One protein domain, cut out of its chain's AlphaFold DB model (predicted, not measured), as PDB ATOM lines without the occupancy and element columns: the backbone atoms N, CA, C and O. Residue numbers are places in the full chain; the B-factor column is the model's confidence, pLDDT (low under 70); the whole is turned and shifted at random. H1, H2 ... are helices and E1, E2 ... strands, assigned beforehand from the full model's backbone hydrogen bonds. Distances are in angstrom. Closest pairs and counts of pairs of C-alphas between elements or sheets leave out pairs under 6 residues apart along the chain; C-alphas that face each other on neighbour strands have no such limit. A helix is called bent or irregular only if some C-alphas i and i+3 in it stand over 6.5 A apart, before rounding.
ATOM      1  N   VAL A  43      16.277  79.565  82.713       81.75
ATOM      2  CA  VAL A  43      16.819  78.215  82.940       81.75
ATOM      3  C   VAL A  43      16.037  77.215  82.100       81.75
ATOM      4  O   VAL A  43      14.830  77.065  82.272       81.75
ATOM      5  N   ILE A  44      16.732  76.482  81.235       82.81
ATOM      6  CA  ILE A  44      16.126  75.468  80.357       82.81
ATOM      7  C   ILE A  44      16.430  74.032  80.795       82.81
ATOM      8  O   ILE A  44      15.891  73.076  80.238       82.81
ATOM      9  N   GLY A  45      17.296  73.855  81.791       81.81
ATOM     10  CA  GLY A  45      17.647  72.546  82.321       81.81
ATOM     11  C   GLY A  45      18.733  72.613  83.385       81.81
ATOM     12  O   GLY A  45      19.150  73.690  83.799       81.81
ATOM     13  N   TYR A  46      19.199  71.440  83.810       80.56
ATOM     14  CA  TYR A  46      20.260  71.299  84.804       80.56
ATOM     15  C   TYR A  46      21.286  70.272  84.346       80.56
ATOM     16  O   TYR A  46      20.949  69.222  83.791       80.56
ATOM     17  N   ASN A  47      22.556  70.559  84.606       80.00
ATOM     18  CA  ASN A  47      23.635  69.630  84.335       80.00
ATOM     19  C   ASN A  47      23.605  68.471  85.341       80.00
ATOM     20  O   ASN A  47      23.736  68.649  86.548       80.00
ATOM     21  N   ILE A  48      23.498  67.249  84.825       73.31
ATOM     22  CA  ILE A  48      23.361  66.022  85.623       73.31
ATOM     23  C   ILE A  48      24.577  65.680  86.505       73.31
ATOM     24  O   ILE A  48      24.463  64.819  87.374       73.31
ATOM     25  N   LYS A  49      25.751  66.287  86.274       74.81
ATOM     26  CA  LYS A  49      26.983  65.988  87.027       74.81
ATOM     27  C   LYS A  49      27.194  66.903  88.227       74.81
ATOM     28  O   LYS A  49      27.675  66.435  89.253       74.81
ATOM     29  N   ASN A  50      26.898  68.190  88.081       80.69
ATOM     30  CA  ASN A  50      27.184  69.219  89.086       80.69
ATOM     31  C   ASN A  50      25.937  70.000  89.533       80.69
ATOM     32  O   ASN A  50      26.045  70.820  90.438       80.69
ATOM     33  N   ASN A  51      24.768  69.712  88.954       77.75
ATOM     34  CA  ASN A  51      23.488  70.350  89.257       77.75
ATOM     35  C   ASN A  51      23.460  71.866  88.984       77.75
ATOM     36  O   ASN A  51      22.630  72.581  89.542       77.75
ATOM     37  N   GLU A  52      24.355  72.361  88.128       84.88
ATOM     38  CA  GLU A  52      24.349  73.758  87.693       84.88
ATOM     39  C   GLU A  52      23.225  74.001  86.668       84.88
ATOM     40  O   GLU A  52      22.964  73.120  85.833       84.88
ATOM     41  N   PRO A  53      22.545  75.163  86.721       83.06
ATOM     42  CA  PRO A  53      21.521  75.524  85.748       83.06
ATOM     43  C   PRO A  53      22.138  75.736  84.363       83.06
ATOM     44  O   PRO A  53      23.208  76.323  84.233       83.06
ATOM     45  N   ILE A  54      21.440  75.268  83.332       84.06
ATOM     46  CA  ILE A  54      21.760  75.527  81.927       84.06
ATOM     47  C   ILE A  54      20.850  76.659  81.462       84.06
ATOM     48  O   ILE A  54      19.621  76.531  81.525       84.06
ATOM     49  N   LEU A  55      21.444  77.758  81.006       87.88
ATOM     50  CA  LEU A  55      20.699  78.938  80.572       87.88
ATOM     51  C   LEU A  55      20.301  78.839  79.096       87.88
ATOM     52  O   LEU A  55      21.005  78.241  78.285       87.88
ATOM     53  N   ALA A  56      19.196  79.487  78.722       82.75
ATOM     54  CA  ALA A  56      18.721  79.550  77.339       82.75
ATOM     55  C   ALA A  56      19.768  80.146  76.382       82.75
ATOM     56  O   ALA A  56      19.856  79.741  75.227       82.75
ATOM     57  N   SER A  57      20.604  81.070  76.866       82.56
ATOM     58  CA  SER A  57      21.719  81.645  76.105       82.56
ATOM     59  C   SER A  57      22.817  80.638  75.757       82.56
ATOM     60  O   SER A  57      23.591  80.884  74.842       82.56
ATOM     61  N   GLU A  58      22.903  79.530  76.490       84.38
ATOM     62  CA  GLU A  58      23.918  78.481  76.329       84.38
ATOM     63  C   GLU A  58      23.344  77.237  75.629       84.38
ATOM     64  O   GLU A  58      24.045  76.244  75.428       84.38
ATOM     65  N   ALA A  59      22.058  77.273  75.266       82.12
ATOM     66  CA  ALA A  59      21.303  76.125  74.780       82.12
ATOM     67  C   ALA A  59      21.917  75.496  73.524       82.12
ATOM     68  O   ALA A  59      22.109  74.280  73.482       82.12
ATOM     69  N   ASP A  60      22.241  76.318  72.523       84.75
ATOM     70  CA  ASP A  60      22.734  75.846  71.226       84.75
ATOM     71  C   ASP A  60      24.062  75.089  71.379       84.75
ATOM     72  O   ASP A  60      24.186  73.950  70.919       84.75
ATOM     73  N   ASP A  61      25.012  75.664  72.120       85.94
ATOM     74  CA  ASP A  61      26.322  75.058  72.378       85.94
ATOM     75  C   ASP A  61      26.196  73.743  73.165       85.94
ATOM     76  O   ASP A  61      26.866  72.741  72.875       85.94
ATOM     77  N   VAL A  62      25.316  73.721  74.172       83.50
ATOM     78  CA  VAL A  62      25.080  72.537  75.004       83.50
ATOM     79  C   VAL A  62      24.437  71.419  74.188       83.50
ATOM     80  O   VAL A  62      24.899  70.273  74.245       83.50
ATOM     81  N   PHE A  63      23.405  71.721  73.402       83.81
ATOM     82  CA  PHE A  63      22.714  70.710  72.608       83.81
ATOM     83  C   PHE A  63      23.572  70.190  71.456       83.81
ATOM     84  O   PHE A  63      23.585  68.979  71.220       83.81
ATOM     85  N   GLU A  64      24.350  71.044  70.789       88.81
ATOM     86  CA  GLU A  64      25.290  70.597  69.760       88.81
ATOM     87  C   GLU A  64      26.319  69.614  70.336       88.81
ATOM     88  O   GLU A  64      26.588  68.557  69.749       88.81
ATOM     89  N   LYS A  65      26.854  69.905  71.527       87.19
ATOM     90  CA  LYS A  65      27.779  69.005  72.221       87.19
ATOM     91  C   LYS A  65      27.132  67.660  72.552       87.19
ATOM     92  O   LYS A  65      27.734  66.625  72.267       87.19
ATOM     93  N   ILE A  66      25.911  67.665  73.092       83.44
ATOM     94  CA  ILE A  66      25.166  66.437  73.417       83.44
ATOM     95  C   ILE A  66      24.957  65.586  72.159       83.44
ATOM     96  O   ILE A  66      25.242  64.388  72.167       83.44
ATOM     97  N   VAL A  67      24.521  66.195  71.054       87.81
ATOM     98  CA  VAL A  67      24.315  65.486  69.781       87.81
ATOM     99  C   VAL A  67      25.623  64.882  69.266       87.81
ATOM    100  O   VAL A  67      25.639  63.741  68.799       87.81
ATOM    101  N   ASN A  68      26.728  65.620  69.354       89.75
ATOM    102  CA  ASN A  68      28.035  65.137  68.918       89.75
ATOM    103  C   ASN A  68      28.571  63.998  69.800       89.75
ATOM    104  O   ASN A  68      29.171  63.062  69.269       89.75
ATOM    105  N   ASP A  69      28.329  64.034  71.109       86.38
ATOM    106  CA  ASP A  69      28.696  62.949  72.022       86.38
ATOM    107  C   ASP A  69      27.892  61.676  71.729       86.38
ATOM    108  O   ASP A  69      28.483  60.601  71.588       86.38
ATOM    109  N   VAL A  70      26.581  61.793  71.496       85.56
ATOM    110  CA  VAL A  70      25.737  60.659  71.083       85.56
ATOM    111  C   VAL A  70      26.219  60.065  69.758       85.56
ATOM    112  O   VAL A  70      26.388  58.851  69.658       85.56
ATOM    113  N   LYS A  71      26.526  60.896  68.750       88.25
ATOM    114  CA  LYS A  71      27.073  60.430  67.458       88.25
ATOM    115  C   LYS A  71      28.398  59.677  67.600       88.25
ATOM    116  O   LYS A  71      28.698  58.817  66.777       88.25
ATOM    117  N   ARG A  72      29.195  59.996  68.622       90.38
ATOM    118  CA  ARG A  72      30.460  59.313  68.939       90.38
ATOM    119  C   ARG A  72      30.272  58.049  69.783       90.38
ATOM    120  O   ARG A  72      31.260  57.393  70.090       90.38
ATOM    121  N   GLY A  73      29.035  57.705  70.148       86.75
ATOM    122  CA  GLY A  73      28.722  56.566  71.011       86.75
ATOM    123  C   GLY A  73      28.891  56.852  72.507       86.75
ATOM    124  O   GLY A  73      28.817  55.930  73.311       86.75
ATOM    125  N   ASN A  74      29.093  58.113  72.901       83.69
ATOM    126  CA  ASN A  74      29.220  58.523  74.299       83.69
ATOM    127  C   ASN A  74      27.836  58.826  74.890       83.69
ATOM    128  O   ASN A  74      27.513  59.975  75.191       83.69
ATOM    129  N   TYR A  75      27.011  57.795  75.043       79.56
ATOM    130  CA  TYR A  75      25.709  57.879  75.702       79.56
ATOM    131  C   TYR A  75      25.628  56.868  76.848       79.56
ATOM    132  O   TYR A  75      26.414  55.927  76.929       79.56
ATOM    133  N   LEU A  76      24.695  57.096  77.765       74.25
ATOM    134  CA  LEU A  76      24.358  56.138  78.809       74.25
ATOM    135  C   LEU A  76      23.013  55.514  78.463       74.25
ATOM    136  O   LEU A  76      22.054  56.247  78.216       74.25
ATOM    137  N   ASP A  77      22.950  54.187  78.465       81.31
ATOM    138  CA  ASP A  77      21.678  53.480  78.419       81.31
ATOM    139  C   ASP A  77      21.026  53.509  79.809       81.31
ATOM    140  O   ASP A  77      21.692  53.377  80.844       81.31
ATOM    141  N   VAL A  78      19.715  53.719  79.834       79.69
ATOM    142  CA  VAL A  78      18.931  53.718  81.070       79.69
ATOM    143  C   VAL A  78      19.000  52.341  81.729       79.69
ATOM    144  O   VAL A  78      19.156  52.265  82.951       79.69
ATOM    145  N   ASP A  79      18.979  51.269  80.937       82.25
ATOM    146  CA  ASP A  79      19.051  49.898  81.439       82.25
ATOM    147  C   ASP A  79      20.413  49.614  82.093       82.25
ATOM    148  O   ASP A  79      20.476  49.020  83.174       82.25
ATOM    149  N   ASP A  80      21.502  50.141  81.522       80.69
ATOM    150  CA  ASP A  80      22.849  50.024  82.091       80.69
ATOM    151  C   ASP A  80      22.972  50.755  83.434       80.69
ATOM    152  O   ASP A  80      23.613  50.259  84.367       80.69
ATOM    153  N   ILE A  81      22.350  51.934  83.566       80.31
ATOM    154  CA  ILE A  81      22.324  52.687  84.828       80.31
ATOM    155  C   ILE A  81      21.553  51.908  85.896       80.31
ATOM    156  O   ILE A  81      22.023  51.798  87.034       80.31
ATOM    157  N   ILE A  82      20.380  51.376  85.541       80.69
ATOM    158  CA  ILE A  82      19.541  50.593  86.451       80.69
ATOM    159  C   ILE A  82      20.303  49.351  86.906       80.69
ATOM    160  O   ILE A  82      20.409  49.128  88.112       80.69
ATOM    161  N   ALA A  83      20.909  48.595  85.991       80.06
ATOM    162  CA  ALA A  83      21.699  47.412  86.328       80.06
ATOM    163  C   ALA A  83      22.852  47.745  87.294       80.06
ATOM    164  O   ALA A  83      23.026  47.070  88.312       80.06
ATOM    165  N   LYS A  84      23.593  48.835  87.040       79.25
ATOM    166  CA  LYS A  84      24.704  49.277  87.901       79.25
ATOM    167  C   LYS A  84      24.259  49.642  89.312       79.25
ATOM    168  O   LYS A  84      24.944  49.294  90.270       79.25
ATOM    169  N   LYS A  85      23.150  50.376  89.442       76.56
ATOM    170  CA  LYS A  85      22.640  50.817  90.748       76.56
ATOM    171  C   LYS A  85      21.949  49.690  91.510       76.56
ATOM    172  O   LYS A  85      22.094  49.618  92.723       76.56
ATOM    173  N   SER A  86      21.269  48.790  90.804       75.06
ATOM    174  CA  SER A  86      20.612  47.620  91.402       75.06
ATOM    175  C   SER A  86      21.625  46.629  91.973       75.06
ATOM    176  O   SER A  86      21.358  46.010  92.990       75.06
ATOM    177  N   ALA A  87      22.812  46.513  91.366       69.31
ATOM    178  CA  ALA A  87      23.894  45.667  91.877       69.31
ATOM    179  C   ALA A  87      24.552  46.192  93.172       69.31
ATOM    180  O   ALA A  87      25.382  45.502  93.757       69.31
ATOM    181  N   GLN A  88      24.236  47.421  93.593       68.19
ATOM    182  CA  GLN A  88      24.753  48.030  94.823       68.19
ATOM    183  C   GLN A  88      23.795  47.885  96.018       68.19
ATOM    184  O   GLN A  88      24.113  48.402  97.090       68.19
ATOM    185  N   TRP A  89      22.635  47.250  95.830       49.56
ATOM    186  CA  TRP A  89      21.608  47.043  96.855       49.56
ATOM    187  C   TRP A  89      21.544  45.577  97.280       49.56
ATOM    188  O   TRP A  89      21.710  44.698  96.406       49.56
TER     189      TRP A  89
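This is residues 43 to 89 of the 89 residues of an uncharacterized protein of Lewinella sp. 4G2 (UniProt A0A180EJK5). The model is a flat, open arch: H1, the long helix, makes one leg with the small hairpin of E1 and E2 at its foot, and the link of residues 72 to 77 comes away from its far end to H2, the short helix of the other leg. The hairpin's loop, residues 47 to 52, reaches from H1's foot toward the open inside of the arch, and H2 packs on nothing. The printed part has 47 residues, with two named strands and two named helices in the order E1, E2, H1, H2 along the chain; the sheet, in the order E1 - E2, is antiparallel, and the class is mixed, helices and strands. The whole is loose, with a radius of gyration of the C-alphas of 13.6 A, and spans 40 by 24 by 12 A.

The sheet is a hairpin of E1, residues 43 to 46, and E2, residues 53 to 55, antiparallel with 143 degrees between their directions. The C-alphas of Tyr 46 and Pro 53 face each other at 4.5 A. N 44 and O 54 are within hydrogen-bond range at 2.9 A, and so are N 54 and O 45 at 2.8 A. E2 is joined by a tight link, with 0 residues between, to H1, residues 56 to 71. The closest C-alphas of E1 and H1 are those of Ile 44 and Ala 56, 5.7 A apart. Residues 56 to 62 of H1 make its pairs of C-alphas within 10 A of the sheet, 10 with E1 and 2 with E2. H2, residues 78 to 86, is apart from E1, E2 and H1. In H2 each O i to N i+4 pair is within hydrogen-bond range, in H1 10 of 12.

E1 begins at C-alpha 43, (16.819, 78.215, 82.940), and measures 7.9 A from first to last C-alpha; E2 measures 6.3 A. H1 measures 23.1 A and ends at C-alpha 71, (27.073, 60.430, 67.458). It is irregular: C-alphas 57 and 60 are 7.6 A apart. H2 measures 12.1 A and ends at C-alpha 86, (20.612, 47.620, 91.402).

The two C-alphas farthest apart are those of Ser 57 and Trp 89, at 40.3 A. Residues 68 to 73, of which 68 to 71 belong to H1, stand free, and so do residues 76 to 89, of which 78 to 86 belong to H2. The links E1 to E2 and H1 to H2 are short, with 6 residues each, and no link is long. The printed part has no cut and ends at residue 89, the chain's last. The mean pLDDT of the printed part is 81.2, and residues 87 to 89 are under 70.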